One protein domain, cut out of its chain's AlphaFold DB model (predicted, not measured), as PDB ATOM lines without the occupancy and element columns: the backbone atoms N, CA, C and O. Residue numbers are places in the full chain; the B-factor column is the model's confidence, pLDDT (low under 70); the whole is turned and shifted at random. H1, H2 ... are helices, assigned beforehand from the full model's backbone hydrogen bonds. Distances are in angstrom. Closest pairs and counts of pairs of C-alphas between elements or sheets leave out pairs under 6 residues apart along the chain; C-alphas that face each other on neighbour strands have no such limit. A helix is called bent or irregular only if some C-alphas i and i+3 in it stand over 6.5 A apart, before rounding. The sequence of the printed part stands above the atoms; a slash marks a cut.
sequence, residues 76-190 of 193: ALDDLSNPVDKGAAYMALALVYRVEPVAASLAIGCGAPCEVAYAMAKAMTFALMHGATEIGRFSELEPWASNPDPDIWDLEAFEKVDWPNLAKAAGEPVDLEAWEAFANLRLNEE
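AT A GLANCE: This is residues 76 to 190 of the 193 residues of an uncharacterized protein of Mesorhizobium sp (UniProt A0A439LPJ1). What shape do the parts make? Two long helices make an elongated body: H2 runs back along the bent H1, opposite ways to both of its arms, and a long link with no named element returns along this body from the end of H2 to H3. Short H3 stands beside arm H1b, while H4 packs aslant on residues 114 to 123 of H2, on the side away from H1b. What is the make-up? The 115 printed residues have four named helices in the order H1, H2, H3, H4 and no named strand, and the class is all helix. How spread out is it? It is only just loose, close to compact, with a radius of gyration of the C-alphas of 16.3 A and spans of 49 by 28 by 23 A.

IN THESE COORDINATES: Where is the longest helix? H1, residues 83 to 109, begins at C-alpha 83 (272.247, 185.717, 182.798). By its hydrogen bonds it was assigned as one helix, but it is bent: C-alphas 97 and 100 are 7.4 A apart. Its arms are H1a, residues 83 to 97, 20.9 A long, and H1b, residues 100 to 109, 14.1 A long. Where are the others? H2 covers residues 114 to 138 over 35.7 A, and H3 residues 163 to 170 over 10.3 A. H4, residues 176 to 190, spans 21.9 A and ends at C-alpha 190 (244.512, 178.228, 207.558).

HOW THE PARTS SIT: How do the arms of H1 stand to H2, the hub? H1a touches H2 with residues 92 to 96 alone, closest at the C-alphas of Ala 92 and Ala 132, 6.0 A, at a shallow tilt of 13 degrees, opposite ways. H1b touches residues 114 to 125 of H2, closest at the C-alphas of Glu 100 and Ala 121, 4.6 A, at a steep tilt of 45 degrees, opposite ways. Where are H3 and H4? H3 touches H1b at a shallow tilt of 17 degrees, the same way, with the C-alphas of Ile 108 and Ala 170 closest at 6.4 A. H4 touches H2 at a steep tilt of 47 degrees, the same way, with the C-alphas of Glu 115 and Trp 179 closest at 4.4 A. H4 and H1b are apart. Are the helix backbones complete? Every O i to N i+4 pair is within hydrogen-bond range in H1a, H1b, H2 and H3; in H4 it is 9 of 11.

THE WHOLE: How far does it reach? The two C-alphas farthest apart, those of Ser 81 and Gly 171, are 49.4 A apart. Which links are long? The link from H2 to H3, 24 residues, is long, and the other two are tight; the printed part has no cut. Where is confidence low? Residues 189 to 190 are under 70, and the mean pLDDT of the printed part is 92.8.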
ATOM      1  N   ALA A  76     266.494 173.355 186.160       88.69
ATOM      2  CA  ALA A  76     265.594 174.430 185.739       88.69
ATOM      3  C   ALA A  76     266.318 175.706 185.255       88.69
ATOM      4  O   ALA A  76     265.769 176.495 184.488       88.69
ATOM      5  N   LEU A  77     267.566 175.929 185.681       90.00
ATOM      6  CA  LEU A  77     268.366 177.062 185.221       90.00
ATOM      7  C   LEU A  77     268.856 176.902 183.784       90.00
ATOM      8  O   LEU A  77     269.169 177.911 183.154       90.00
ATOM      9  N   ASP A  78     268.963 175.678 183.264       88.12
ATOM     10  CA  ASP A  78     269.485 175.439 181.917       88.12
ATOM     11  C   ASP A  78     268.562 176.046 180.844       88.12
ATOM     12  O   ASP A  78     269.060 176.550 179.831       88.12
ATOM     13  N   ASP A  79     267.258 176.124 181.130       86.38
ATOM     14  CA  ASP A  79     266.224 176.689 180.253       86.38
ATOM     15  C   ASP A  79     266.239 178.228 180.188       86.38
ATOM     16  O   ASP A  79     265.714 178.837 179.251       86.38
ATOM     17  N   LEU A  80     266.889 178.894 181.147       87.25
ATOM     18  CA  LEU A  80     266.954 180.353 181.200       87.25
ATOM     19  C   LEU A  80     268.090 180.879 180.312       87.25
ATOM     20  O   LEU A  80     269.261 180.552 180.485       87.25
ATOM     21  N   SER A  81     267.790 181.746 179.348       84.56
ATOM     22  CA  SER A  81     268.820 182.272 178.433       84.56
ATOM     23  C   SER A  81     269.534 183.521 178.968       84.56
ATOM     24  O   SER A  81     270.730 183.712 178.729       84.56
ATOM     25  N   ASN A  82     268.821 184.362 179.717       85.25
ATOM     26  CA  ASN A  82     269.329 185.616 180.256       85.25
ATOM     27  C   ASN A  82     270.161 185.373 181.534       85.25
ATOM     28  O   ASN A  82     269.680 184.735 182.473       85.25
ATOM     29  N   PRO A  83     271.398 185.895 181.620       86.88
ATOM     30  CA  PRO A  83     272.247 185.717 182.798       86.88
ATOM     31  C   PRO A  83     271.696 186.365 184.077       86.88
ATOM     32  O   PRO A  83     272.037 185.907 185.165       86.88
ATOM     33  N   VAL A  84     270.877 187.418 183.971       89.69
ATOM     34  CA  VAL A  84     270.241 188.050 185.141       89.69
ATOM     35  C   VAL A  84     269.196 187.113 185.739       89.69
ATOM     36  O   VAL A  84     269.261 186.825 186.933       89.69
ATOM     37  N   ASP A  85     268.319 186.569 184.895       91.75
ATOM     38  CA  ASP A  85     267.267 185.630 185.301       91.75
ATOM     39  C   ASP A  85     267.881 184.357 185.891       91.75
ATOM     40  O   ASP A  85     267.519 183.941 186.988       91.75
ATOM     41  N   LYS A  86     268.926 183.819 185.244       91.69
ATOM     42  CA  LYS A  86     269.716 182.695 185.777       91.69
ATOM     43  C   LYS A  86     270.254 182.961 187.177       91.69
ATOM     44  O   LYS A  86     270.163 182.098 188.045       91.69
ATOM     45  N   GLY A  87     270.844 184.136 187.397       91.25
ATOM     46  CA  GLY A  87     271.404 184.505 188.694       91.25
ATOM     47  C   GLY A  87     270.333 184.639 189.778       91.25
ATOM     48  O   GLY A  87     270.521 184.146 190.889       91.25
ATOM     49  N   ALA A  88     269.204 185.271 189.452       93.38
ATOM     50  CA  ALA A  88     268.089 185.433 190.378       93.38
ATOM     51  C   ALA A  88     267.443 184.086 190.736       93.38
ATOM     52  O   ALA A  88     267.297 183.774 191.919       93.38
ATOM     53  N   ALA A  89     267.145 183.257 189.732       93.50
ATOM     54  CA  ALA A  89     266.589 181.924 189.930       93.50
ATOM     55  C   ALA A  89     267.544 181.020 190.723       93.50
ATOM     56  O   ALA A  89     267.116 180.354 191.662       93.50
ATOM     57  N   TYR A  90     268.851 181.063 190.436       93.69
ATOM     58  CA  TYR A  90     269.850 180.330 191.218       93.69
ATOM     59  C   TYR A  90     269.802 180.707 192.700       93.69
ATOM     60  O   TYR A  90     269.795 179.828 193.560       93.69
ATOM     61  N   MET A  91     269.760 182.007 193.007       94.56
ATOM     62  CA  MET A  91     269.715 182.475 194.392       94.56
ATOM     63  C   MET A  91     268.424 182.060 195.100       94.56
ATOM     64  O   MET A  91     268.490 181.651 196.256       94.56
ATOM     65  N   ALA A  92     267.278 182.121 194.420       94.62
ATOM     66  CA  ALA A  92     266.010 181.657 194.973       94.62
ATOM     67  C   ALA A  92     266.055 180.160 195.311       94.62
ATOM     68  O   ALA A  92     265.804 179.790 196.457       94.62
ATOM     69  N   LEU A  93     266.465 179.315 194.356       94.88
ATOM     70  CA  LEU A  93     266.620 177.870 194.554       94.88
ATOM     71  C   LEU A  93     267.586 177.567 195.705       94.88
ATOM     72  O   LEU A  93     267.262 176.821 196.623       94.88
ATOM     73  N   ALA A  94     268.758 178.207 195.712       93.88
ATOM     74  CA  ALA A  94     269.785 177.965 196.719       93.88
ATOM     75  C   ALA A  94     269.350 178.332 198.146       93.88
ATOM     76  O   ALA A  94     269.831 177.698 199.090       93.88
ATOM     77  N   LEU A  95     268.491 179.348 198.298       94.94
ATOM     78  CA  LEU A  95     267.925 179.757 199.583       94.94
ATOM     79  C   LEU A  95     266.782 178.836 200.013       94.94
ATOM     80  O   LEU A  95     266.793 178.364 201.148       94.94
ATOM     81  N   VAL A  96     265.842 178.537 199.110       95.25
ATOM     82  CA  VAL A  96     264.709 177.639 199.379       95.25
ATOM     83  C   VAL A  96     265.195 176.255 199.796       95.25
ATOM     84  O   VAL A  96     264.790 175.763 200.845       95.25
ATOM     85  N   TYR A  97     266.154 175.674 199.071       95.56
ATOM     86  CA  TYR A  97     266.694 174.349 199.392       95.56
ATOM     87  C   TYR A  97     267.398 174.269 200.752       95.56
ATOM     88  O   TYR A  97     267.660 173.170 201.227       95.56
ATOM     89  N   ARG A  98     267.719 175.400 201.392       95.31
ATOM     90  CA  ARG A  98     268.441 175.448 202.674       95.31
ATOM     91  C   ARG A  98     267.596 175.919 203.845       95.31
ATOM     92  O   ARG A  98     268.080 175.925 204.974       95.31
ATOM     93  N   VAL A  99     266.369 176.374 203.605       96.44
ATOM     94  CA  VAL A  99     265.628 177.087 204.648       96.44
ATOM     95  C   VAL A  99     265.108 176.155 205.740       96.44
ATOM     96  O   VAL A  99     265.096 176.548 206.904       96.44
ATOM     97  N   GLU A 100     264.756 174.910 205.402       95.31
ATOM     98  CA  GLU A 100     264.170 173.961 206.355       95.31
ATOM     99  C   GLU A 100     265.131 173.643 207.528       95.31
ATOM    100  O   GLU A 100     264.744 173.871 208.680       95.31
ATOM    101  N   PRO A 101     266.410 173.252 207.311       97.00
ATOM    102  CA  PRO A 101     267.355 173.043 208.415       97.00
ATOM    103  C   PRO A 101     267.662 174.311 209.212       97.00
ATOM    104  O   PRO A 101     267.847 174.240 210.430       97.00
ATOM    105  N   VAL A 102     267.715 175.469 208.547       97.38
ATOM    106  CA  VAL A 102     267.963 176.764 209.198       97.38
ATOM    107  C   VAL A 102     266.821 177.109 210.150       97.38
ATOM    108  O   VAL A 102     267.069 177.441 211.309       97.38
ATOM    109  N   ALA A 103     265.578 176.993 209.684       97.69
ATOM    110  CA  ALA A 103     264.387 177.270 210.474       97.69
ATOM    111  C   ALA A 103     264.265 176.305 211.662       97.69
ATOM    112  O   ALA A 103     264.089 176.756 212.794       97.69
ATOM    113  N   ALA A 104     264.445 175.000 211.427       98.00
ATOM    114  CA  ALA A 104     264.408 173.985 212.477       98.00
ATOM    115  C   ALA A 104     265.468 174.242 213.562       98.00
ATOM    116  O   ALA A 104     265.156 174.283 214.753       98.00
ATOM    117  N   SER A 105     266.718 174.478 213.153       97.50
ATOM    118  CA  SER A 105     267.828 174.711 214.086       97.50
ATOM    119  C   SER A 105     267.631 175.982 214.908       97.50
ATOM    120  O   SER A 105     267.911 175.992 216.106       97.50
ATOM    121  N   LEU A 106     267.130 177.054 214.283       98.00
ATOM    122  CA  LEU A 106     266.845 178.308 214.973       98.00
ATOM    123  C   LEU A 106     265.707 178.145 215.987       98.00
ATOM    124  O   LEU A 106     265.832 178.628 217.109       98.00
ATOM    125  N   ALA A 107     264.628 177.449 215.620       98.06
ATOM    126  CA  ALA A 107     263.498 177.208 216.513       98.06
ATOM    127  C   ALA A 107     263.932 176.439 217.773       98.06
ATOM    128  O   ALA A 107     263.677 176.901 218.887       98.06
ATOM    129  N   ILE A 108     264.673 175.337 217.608       98.12
ATOM    130  CA  ILE A 108     265.233 174.571 218.734       98.12
ATOM    131  C   ILE A 108     266.218 175.414 219.549       98.12
ATOM    132  O   ILE A 108     266.155 175.421 220.777       98.12
ATOM    133  N   GLY A 109     267.102 176.175 218.894       97.25
ATOM    134  CA  GLY A 109     268.047 177.069 219.571       97.25
ATOM    135  C   GLY A 109     267.370 178.154 220.416       97.25
ATOM    136  O   GLY A 109     267.930 178.593 221.421       97.25
ATOM    137  N   CYS A 110     266.149 178.547 220.047       97.81
ATOM    138  CA  CYS A 110     265.289 179.454 220.804       97.81
ATOM    139  C   CYS A 110     264.427 178.747 221.871       97.81
ATOM    140  O   CYS A 110     263.659 179.417 222.561       97.81
ATOM    141  N   GLY A 111     264.548 177.425 222.029       97.19
ATOM    142  CA  GLY A 111     263.828 176.629 223.025       97.19
ATOM    143  C   GLY A 111     262.427 176.182 222.605       97.19
ATOM    144  O   GLY A 111     261.621 175.847 223.470       97.19
ATOM    145  N   ALA A 112     262.107 176.203 221.307       97.69
ATOM    146  CA  ALA A 112     260.847 175.650 220.820       97.69
ATOM    147  C   ALA A 112     260.838 174.110 220.930       97.69
ATOM    148  O   ALA A 112     261.884 173.495 220.708       97.69
ATOM    149  N   PRO A 113     259.673 173.488 221.193       97.31
ATOM    150  CA  PRO A 113     259.521 172.037 221.107       97.31
ATOM    151  C   PRO A 113     259.786 171.494 219.696       97.31
ATOM    152  O   PRO A 113     259.573 172.211 218.708       97.31
ATOM    153  N   CYS A 114     260.173 170.220 219.572       98.00
ATOM    154  CA  CYS A 114     260.493 169.623 218.268       98.00
ATOM    155  C   CYS A 114     259.324 169.630 217.277       98.00
ATOM    156  O   CYS A 114     259.535 169.923 216.101       98.00
ATOM    157  N   GLU A 115     258.092 169.403 217.736       97.44
ATOM    158  CA  GLU A 115     256.890 169.469 216.891       97.44
ATOM    159  C   GLU A 115     256.657 170.872 216.298       97.44
ATOM    160  O   GLU A 115     256.293 171.019 215.129       97.44
ATOM    161  N   VAL A 116     256.946 171.921 217.078       97.12
ATOM    162  CA  VAL A 116     256.829 173.318 216.641       97.12
ATOM    163  C   VAL A 116     257.947 173.656 215.662       97.12
ATOM    164  O   VAL A 116     257.689 174.283 214.636       97.12
ATOM    165  N   ALA A 117     259.177 173.223 215.946       97.94
ATOM    166  CA  ALA A 117     260.302 173.397 215.035       97.94
ATOM    167  C   ALA A 117     260.056 172.693 213.690       97.94
ATOM    168  O   ALA A 117     260.355 173.267 212.645       97.94
ATOM    169  N   TYR A 118     259.463 171.495 213.709       97.56
ATOM    170  CA  TYR A 118     259.068 170.750 212.515       97.56
ATOM    171  C   TYR A 118     258.032 171.511 211.684       97.56
ATOM    172  O   TYR A 118     258.259 171.776 210.501       97.56
ATOM    173  N   ALA A 119     256.930 171.937 212.311       96.62
ATOM    174  CA  ALA A 119     255.889 172.710 211.639       96.62
ATOM    175  C   ALA A 119     256.429 174.031 211.066       96.62
ATOM    176  O   ALA A 119     256.165 174.366 209.912       96.62
ATOM    177  N   MET A 120     257.240 174.756 211.842       96.00
ATOM    178  CA  MET A 120     257.854 176.013 211.415       96.00
ATOM    179  C   MET A 120     258.802 175.816 210.230       96.00
ATOM    180  O   MET A 120     258.811 176.641 209.317       96.00
ATOM    181  N   ALA A 121     259.585 174.736 210.217       96.38
ATOM    182  CA  ALA A 121     260.504 174.445 209.127       96.38
ATOM    183  C   ALA A 121     259.757 174.194 207.807       96.38
ATOM    184  O   ALA A 121     260.104 174.794 206.789       96.38
ATOM    185  N   LYS A 122     258.673 173.402 207.839       93.56
ATOM    186  CA  LYS A 122     257.797 173.187 206.675       93.56
ATOM    187  C   LYS A 122     257.131 174.479 206.209       93.56
ATOM    188  O   LYS A 122     257.205 174.811 205.027       93.56
ATOM    189  N   ALA A 123     256.544 175.241 207.131       94.44
ATOM    190  CA  ALA A 123     255.886 176.508 206.818       94.44
ATOM    191  C   ALA A 123     256.846 177.513 206.167       94.44
ATOM    192  O   ALA A 123     256.502 178.161 205.182       94.44
ATOM    193  N   MET A 124     258.075 177.617 206.685       95.44
ATOM    194  CA  MET A 124     259.082 178.535 206.156       95.44
ATOM    195  C   MET A 124     259.512 178.166 204.732       95.44
ATOM    196  O   MET A 124     259.733 179.061 203.917       95.44
ATOM    197  N   THR A 125     259.589 176.872 204.410       93.88
ATOM    198  CA  THR A 125     259.839 176.408 203.038       93.88
ATOM    199  C   THR A 125     258.771 176.924 202.076       93.88
ATOM    200  O   THR A 125     259.111 177.591 201.096       93.88
ATOM    201  N   PHE A 126     257.489 176.712 202.388       92.12
ATOM    202  CA  PHE A 126     256.386 177.203 201.555       92.12
ATOM    203  C   PHE A 126     256.361 178.733 201.461       92.12
ATOM    204  O   PHE A 126     256.237 179.282 200.366       92.12
ATOM    205  N   ALA A 127     256.553 179.430 202.584       93.62
ATOM    206  CA  ALA A 127     256.591 180.889 202.618       93.62
ATOM    207  C   ALA A 127     257.719 181.459 201.743       93.62
ATOM    208  O   ALA A 127     257.522 182.454 201.044       93.62
ATOM    209  N   LEU A 128     258.895 180.824 201.736       94.94
ATOM    210  CA  LEU A 128     260.024 181.282 200.934       94.94
ATOM    211  C   LEU A 128     259.842 180.982 199.441       94.94
ATOM    212  O   LEU A 128     260.180 181.831 198.618       94.94
ATOM    213  N   MET A 129     259.267 179.829 199.082       93.69
ATOM    214  CA  MET A 129     258.871 179.526 197.697       93.69
ATOM    215  C   MET A 129     257.857 180.550 197.173       93.69
ATOM    216  O   MET A 129     258.003 181.069 196.061       93.69
ATOM    217  N   HIS A 130     256.858 180.884 197.994       92.19
ATOM    218  CA  HIS A 130     255.864 181.900 197.671       92.19
ATOM    219  C   HIS A 130     256.506 183.282 197.496       92.19
ATOM    220  O   HIS A 130     256.356 183.900 196.443       92.19
ATOM    221  N   GLY A 131     257.310 183.726 198.466       93.50
ATOM    222  CA  GLY A 131     257.991 185.021 198.403       93.50
ATOM    223  C   GLY A 131     258.948 185.139 197.212       93.50
ATOM    224  O   GLY A 131     258.985 186.177 196.554       93.50
ATOM    225  N   ALA A 132     259.682 184.074 196.873       93.31
ATOM    226  CA  ALA A 132     260.513 184.037 195.669       93.31
ATOM    227  C   ALA A 132     259.676 184.225 194.394       93.31
ATOM    228  O   ALA A 132     260.061 184.984 193.504       93.31
ATOM    229  N   THR A 133     258.506 183.587 194.340       92.50
ATOM    230  CA  THR A 133     257.578 183.680 193.207       92.50
ATOM    231  C   THR A 133     256.992 185.084 193.069       92.50
ATOM    232  O   THR A 133     256.978 185.642 191.972       92.50
ATOM    233  N   GLU A 134     256.562 185.702 194.170       93.12
ATOM    234  CA  GLU A 134     256.053 187.078 194.169       93.12
ATOM    235  C   GLU A 134     257.117 188.089 193.733       93.12
ATOM    236  O   GLU A 134     256.856 188.926 192.864       93.12
ATOM    237  N   ILE A 135     258.332 187.993 194.285       93.75
ATOM    238  CA  ILE A 135     259.452 188.873 193.923       93.75
ATOM    239  C   ILE A 135     259.820 188.700 192.447       93.75
ATOM    240  O   ILE A 135     260.030 189.698 191.752       93.75
ATOM    241  N   GLY A 136     259.884 187.452 191.968       93.62
ATOM    242  CA  GLY A 136     260.168 187.126 190.573       93.62
ATOM    243  C   GLY A 136     259.156 187.764 189.625       93.62
ATOM    244  O   GLY A 136     259.548 188.478 188.703       93.62
ATOM    245  N   ARG A 137     257.856 187.607 189.910       92.69
ATOM    246  CA  ARG A 137     256.773 188.227 189.130       92.69
ATOM    247  C   ARG A 137     256.835 189.750 189.153       92.69
ATOM    248  O   ARG A 137     256.782 190.375 188.101       92.69
ATOM    249  N   PHE A 138     256.956 190.349 190.339       93.62
ATOM    250  CA  PHE A 138     257.011 191.805 190.493       93.62
ATOM    251  C   PHE A 138     258.186 192.427 189.728       93.62
ATOM    252  O   PHE A 138     258.083 193.541 189.222       93.62
ATOM    253  N   SER A 139     259.299 191.699 189.645       94.38
ATOM    254  CA  SER A 139     260.522 192.146 188.978       94.38
ATOM    255  C   SER A 139     260.597 191.745 187.500       94.38
ATOM    256  O   SER A 139     261.626 191.995 186.878       94.38
ATOM    257  N   GLU A 140     259.546 191.119 186.953       94.56
ATOM    258  CA  GLU A 140     259.492 190.590 185.580       94.56
ATOM    259  C   GLU A 140     260.658 189.631 185.257       94.56
ATOM    260  O   GLU A 140     261.204 189.637 184.155       94.56
ATOM    261  N   LEU A 141     261.052 188.800 186.230       93.50
ATOM    262  CA  LEU A 141     262.135 187.824 186.086       93.50
ATOM    263  C   LEU A 141     261.600 186.461 185.646       93.50
ATOM    264  O   LEU A 141     260.672 185.915 186.248       93.50
ATOM    265  N   GLU A 142     262.234 185.867 184.637       92.62
ATOM    266  CA  GLU A 142     261.954 184.484 184.248       92.62
ATOM    267  C   GLU A 142     262.483 183.483 185.300       92.62
ATOM    268  O   GLU A 142     263.516 183.739 185.927       92.62
ATOM    269  N   PRO A 143     261.809 182.335 185.510       92.69
ATOM    270  CA  PRO A 143     260.634 181.861 184.768       92.69
ATOM    271  C   PRO A 143     259.289 182.383 185.301       92.69
ATOM    272  O   PRO A 143     258.249 182.135 184.697       92.69
ATOM    273  N   TRP A 144     259.279 183.105 186.425       94.06
ATOM    274  CA  TRP A 144     258.039 183.556 187.068       94.06
ATOM    275  C   TRP A 144     257.253 184.595 186.259       94.06
ATOM    276  O   TRP A 144     256.042 184.718 186.437       94.06
ATOM    277  N   ALA A 145     257.926 185.348 185.386       90.69
ATOM    278  CA  ALA A 145     257.289 186.317 184.501       90.69
ATOM    279  C   ALA A 145     256.373 185.646 183.464       90.69
ATOM    280  O   ALA A 145     255.261 186.123 183.231       90.69
ATOM    281  N   SER A 146     256.823 184.540 182.861       89.81
ATOM    282  CA  SER A 146     256.064 183.820 181.831       89.81
ATOM    283  C   SER A 146     255.178 182.704 182.379       89.81
ATOM    284  O   SER A 146     254.155 182.392 181.766       89.81
ATOM    285  N   ASN A 147     255.532 182.121 183.525       87.31
ATOM    286  CA  ASN A 147     254.764 181.060 184.161       87.31
ATOM    287  C   ASN A 147     254.477 181.396 185.636       87.31
ATOM    288  O   ASN A 147     255.415 181.504 186.427       87.31
ATOM    289  N   PRO A 148     253.199 181.526 186.045       75.56
ATOM    290  CA  PRO A 148     252.862 181.779 187.437       75.56
ATOM    291  C   PRO A 148     253.286 180.635 188.369       75.56
ATOM    292  O   PRO A 148     253.639 180.915 189.510       75.56
ATOM    293  N   ASP A 149     253.289 179.387 187.917       82.69
ATOM    294  CA  ASP A 149     253.661 178.235 188.741       82.69
ATOM    295  C   ASP A 149     254.738 177.406 188.028       82.69
ATOM    296  O   ASP A 149     254.446 176.412 187.355       82.69
ATOM    297  N   PRO A 150     255.993 177.885 188.035       86.31
ATOM    298  CA  PRO A 150     257.064 177.219 187.324       86.31
ATOM    299  C   PRO A 150     257.533 175.996 188.119       86.31
ATOM    300  O   PRO A 150     257.888 176.100 189.293       86.31
ATOM    301  N   ASP A 151     257.569 174.836 187.458       87.50
ATOM    302  CA  ASP A 151     258.059 173.571 188.020       87.50
ATOM    303  C   ASP A 151     259.596 173.569 188.083       87.50
ATOM    304  O   ASP A 151     260.289 172.954 187.274       87.50
ATOM    305  N   ILE A 152     260.136 174.386 188.987       90.62
ATOM    306  CA  ILE A 152     261.581 174.638 189.122       90.62
ATOM    307  C   ILE A 152     262.167 174.060 190.406       90.62
ATOM    308  O   ILE A 152     263.376 174.134 190.610       90.62
ATOM    309  N   TRP A 153     261.312 173.526 191.276       91.31
ATOM    310  CA  TRP A 153     261.678 173.052 192.602       91.31
ATOM    311  C   TRP A 153     261.951 171.549 192.561       91.31
ATOM    312  O   TRP A 153     261.032 170.741 192.474       91.31
ATOM    313  N   ASP A 154     263.217 171.165 192.674       92.38
ATOM    314  CA  ASP A 154     263.612 169.768 192.825       92.38
ATOM    315  C   ASP A 154     263.636 169.399 194.313       92.38
ATOM    316  O   ASP A 154     264.503 169.847 195.065       92.38
ATOM    317  N   LEU A 155     262.683 168.570 194.738       87.56
ATOM    318  CA  LEU A 155     262.548 168.130 196.129       87.56
ATOM    319  C   LEU A 155     263.768 167.343 196.638       87.56
ATOM    320  O   LEU A 155     264.071 167.396 197.828       87.56
ATOM    321  N   GLU A 156     264.509 166.658 195.761       89.19
ATOM    322  CA  GLU A 156     265.721 165.919 196.145       89.19
ATOM    323  C   GLU A 156     266.914 166.846 196.404       89.19
ATOM    324  O   GLU A 156     267.891 166.454 197.047       89.19
ATOM    325  N   ALA A 157     266.841 168.090 195.930       92.06
ATOM    326  CA  ALA A 157     267.872 169.098 196.136       92.06
ATOM    327  C   ALA A 157     267.793 169.777 197.511       92.06
ATOM    328  O   ALA A 157     268.735 170.470 197.905       92.06
ATOM    329  N   PHE A 158     266.685 169.588 198.236       93.44
ATOM    330  CA  PHE A 158     266.496 170.152 199.565       93.44
ATOM    331  C   PHE A 158     267.463 169.525 200.567       93.44
ATOM    332  O   PHE A 158     267.627 168.307 200.669       93.44
ATOM    333  N   GLU A 159     268.099 170.389 201.350       93.12
ATOM    334  CA  GLU A 159     268.957 169.975 202.440       93.12
ATOM    335  C   GLU A 159     268.116 169.324 203.542       93.12
ATOM    336  O   GLU A 159     267.121 169.874 204.015       93.12
ATOM    337  N   LYS A 160     268.522 168.121 203.951       93.62
ATOM    338  CA  LYS A 160     267.789 167.328 204.938       93.62
ATOM    339  C   LYS A 160     268.101 167.816 206.345       93.62
ATOM    340  O   LYS A 160     269.262 167.978 206.714       93.62
ATOM    341  N   VAL A 161     267.057 167.983 207.150       96.12
ATOM    342  CA  VAL A 161     267.197 168.308 208.571       96.12
ATOM    343  C   VAL A 161     267.683 167.081 209.346       96.12
ATOM    344  O   VAL A 161     267.109 165.997 209.236       96.12
ATOM    345  N   ASP A 162     268.704 167.255 210.185       97.06
ATOM    346  CA  ASP A 162     269.153 166.235 211.140       97.06
ATOM    347  C   ASP A 162     268.277 166.255 212.404       97.06
ATOM    348  O   ASP A 162     268.673 166.714 213.481       97.06
ATOM    349  N   TRP A 163     267.037 165.781 212.253       97.69
ATOM    350  CA  TRP A 163     266.065 165.693 213.344       97.69
ATOM    351  C   TRP A 163     266.563 164.905 214.563       97.69
ATOM    352  O   TRP A 163     266.341 165.379 215.677       97.69
ATOM    353  N   PRO A 164     267.267 163.760 214.421       97.69
ATOM    354  CA  PRO A 164     267.829 163.056 215.571       97.69
ATOM    355  C   PRO A 164     268.760 163.915 216.427       97.69
ATOM    356  O   PRO A 164     268.677 163.882 217.658       97.69
ATOM    357  N   ASN A 165     269.634 164.701 215.798       97.62
ATOM    358  CA  ASN A 165     270.525 165.587 216.535       97.62
ATOM    359  C   ASN A 165     269.771 166.759 217.183       97.62
ATOM    360  O   ASN A 165     270.054 167.109 218.330       97.62
ATOM    361  N   LEU A 166     268.793 167.340 216.483       97.94
ATOM    362  CA  LEU A 166     267.974 168.429 217.020       97.94
ATOM    363  C   LEU A 166     267.115 167.987 218.213       97.94
ATOM    364  O   LEU A 166     267.097 168.677 219.230       97.94
ATOM    365  N   ALA A 167     266.488 166.811 218.143       97.75
ATOM    366  CA  ALA A 167     265.714 166.244 219.247       97.75
ATOM    367  C   ALA A 167     266.586 165.996 220.480       97.75
ATOM    368  O   ALA A 167     266.254 166.394 221.596       97.75
ATOM    369  N   LYS A 168     267.784 165.440 220.263       97.19
ATOM    370  CA  LYS A 168     268.781 165.276 221.322       97.19
ATOM    371  C   LYS A 168     269.171 166.614 221.957       97.19
ATOM    372  O   LYS A 168     269.335 166.665 223.174       97.19
ATOM    373  N   ALA A 169     269.339 167.673 221.164       95.56
ATOM    374  CA  ALA A 169     269.656 169.009 221.671       95.56
ATOM    375  C   ALA A 169     268.499 169.620 222.485       95.56
ATOM    376  O   ALA A 169     268.758 170.299 223.477       95.56
ATOM    377  N   ALA A 170     267.251 169.334 222.104       96.31
ATOM    378  CA  ALA A 170     266.048 169.743 222.829       96.31
ATOM    379  C   ALA A 170     265.763 168.895 224.087       96.31
ATOM    380  O   ALA A 170     264.987 169.299 224.947       96.31
ATOM    381  N   GLY A 171     266.402 167.727 224.223       97.00
ATOM    382  CA  GLY A 171     266.091 166.766 225.284       97.00
ATOM    383  C   GLY A 171     264.791 165.991 225.040       97.00
ATOM    384  O   GLY A 171     264.201 165.476 225.988       97.00
ATOM    385  N   GLU A 172     264.360 165.897 223.781       97.38
ATOM    386  CA  GLU A 172     263.122 165.249 223.344       97.38
ATOM    387  C   GLU A 172     263.414 163.934 222.588       97.38
ATOM    388  O   GLU A 172     264.483 163.780 221.983       97.38
ATOM    389  N   PRO A 173     262.500 162.945 222.617       96.50
ATOM    390  CA  PRO A 173     262.590 161.769 221.753       96.50
ATOM    391  C   PRO A 173     262.327 162.145 220.288       96.50
ATOM    392  O   PRO A 173     261.635 163.115 220.007       96.50
ATOM    393  N   VAL A 174     262.840 161.352 219.344       97.69
ATOM    394  CA  VAL A 174     262.517 161.528 217.918       97.69
ATOM    395  C   VAL A 174     261.160 160.896 217.628       97.69
ATOM    396  O   VAL A 174     261.029 159.679 217.753       97.69
ATOM    397  N   ASP A 175     260.193 161.705 217.198       96.56
ATOM    398  CA  ASP A 175     258.852 161.250 216.812       96.56
ATOM    399  C   ASP A 175     258.338 162.021 215.584       96.56
ATOM    400  O   ASP A 175     257.506 162.923 215.672       96.56
ATOM    401  N   LEU A 176     258.892 161.690 214.414       96.50
ATOM    402  CA  LEU A 176     258.582 162.392 213.163       96.50
ATOM    403  C   LEU A 176     257.108 162.269 212.765       96.50
ATOM    404  O   LEU A 176     256.554 163.215 212.214       96.50
ATOM    405  N   GLU A 177     256.480 161.126 213.047       96.81
ATOM    406  CA  GLU A 177     255.080 160.874 212.697       96.81
ATOM    407  C   GLU A 177     254.147 161.783 213.507       96.81
ATOM    408  O   GLU A 177     253.262 162.429 212.941       96.81
ATOM    409  N   ALA A 178     254.385 161.915 214.818       96.44
ATOM    410  CA  ALA A 178     253.618 162.834 215.654       96.44
ATOM    411  C   ALA A 178     253.817 164.299 215.238       96.44
ATOM    412  O   ALA A 178     252.852 165.065 215.182       96.44
ATOM    413  N   TRP A 179     255.048 164.698 214.910       97.38
ATOM    414  CA  TRP A 179     255.346 166.073 214.497       97.38
ATOM    415  C   TRP A 179     254.747 166.418 213.134       97.38
ATOM    416  O   TRP A 179     254.266 167.533 212.937       97.38
ATOM    417  N   GLU A 180     254.726 165.464 212.206       96.00
ATOM    418  CA  GLU A 180     254.053 165.617 210.919       96.00
ATOM    419  C   GLU A 180     252.536 165.734 211.090       96.00
ATOM    420  O   GLU A 180     251.922 166.632 210.511       96.00
ATOM    421  N   ALA A 181     251.929 164.902 211.942       95.50
ATOM    422  CA  ALA A 181     250.511 165.019 212.276       95.50
ATOM    423  C   ALA A 181     250.181 166.388 212.901       95.50
ATOM    424  O   ALA A 181     249.198 167.022 212.513       95.50
ATOM    425  N   PHE A 182     251.025 166.871 213.819       95.12
ATOM    426  CA  PHE A 182     250.906 168.205 214.412       95.12
ATOM    427  C   PHE A 182     250.989 169.315 213.353       95.12
ATOM    428  O   PHE A 182     250.138 170.207 213.325       95.12
ATOM    429  N   ALA A 183     251.986 169.256 212.466       94.38
ATOM    430  CA  ALA A 183     252.186 170.249 211.415       94.38
ATOM    431  C   ALA A 183     251.006 170.290 210.438       94.38
ATOM    432  O   ALA A 183     250.485 171.368 210.164       94.38
ATOM    433  N   ASN A 184     250.532 169.133 209.976       92.56
ATOM    434  CA  ASN A 184     249.394 169.046 209.061       92.56
ATOM    435  C   ASN A 184     248.123 169.646 209.668       92.56
ATOM    436  O   ASN A 184     247.370 170.324 208.975       92.56
ATOM    437  N   LEU A 185     247.886 169.429 210.962       91.88
ATOM    438  CA  LEU A 185     246.714 169.973 211.642       91.88
ATOM    439  C   LEU A 185     246.775 171.506 211.721       91.88
ATOM    440  O   LEU A 185     245.772 172.167 211.497       91.88
ATOM    441  N   ARG A 186     247.957 172.082 211.977       86.94
ATOM    442  CA  ARG A 186     248.131 173.538 212.112       86.94
ATOM    443  C   ARG A 186     248.232 174.286 210.790       86.94
ATOM    444  O   ARG A 186     247.742 175.403 210.708       86.94
ATOM    445  N   LEU A 187     248.886 173.706 209.789       83.69
ATOM    446  CA  LEU A 187     249.122 174.378 208.511       83.69
ATOM    447  C   LEU A 187     247.908 174.292 207.577       83.69
ATOM    448  O   LEU A 187     247.683 175.214 206.805       83.69
ATOM    449  N   ASN A 188     247.087 173.244 207.692       77.19
ATOM    450  CA  ASN A 188     245.888 173.096 206.860       77.19
ATOM    451  C   ASN A 188     244.638 173.766 207.467       77.19
ATOM    452  O   ASN A 188     243.649 173.956 206.764       77.19
ATOM    453  N   GLU A 189     244.653 174.140 208.754       58.81
ATOM    454  CA  GLU A 189     243.563 174.921 209.368       58.81
ATOM    455  C   GLU A 189     243.446 176.341 208.771       58.81
ATOM    456  O   GLU A 189     242.351 176.902 208.770       58.81
ATOM    457  N   GLU A 190     244.522 176.902 208.201       48.28
ATOM    458  CA  GLU A 190     244.512 178.228 207.558       48.28
ATOM    459  C   GLU A 190     243.913 178.236 206.134       48.28
ATOM    460  O   GLU A 190     243.489 179.291 205.675       48.28
TER     461      GLU A 190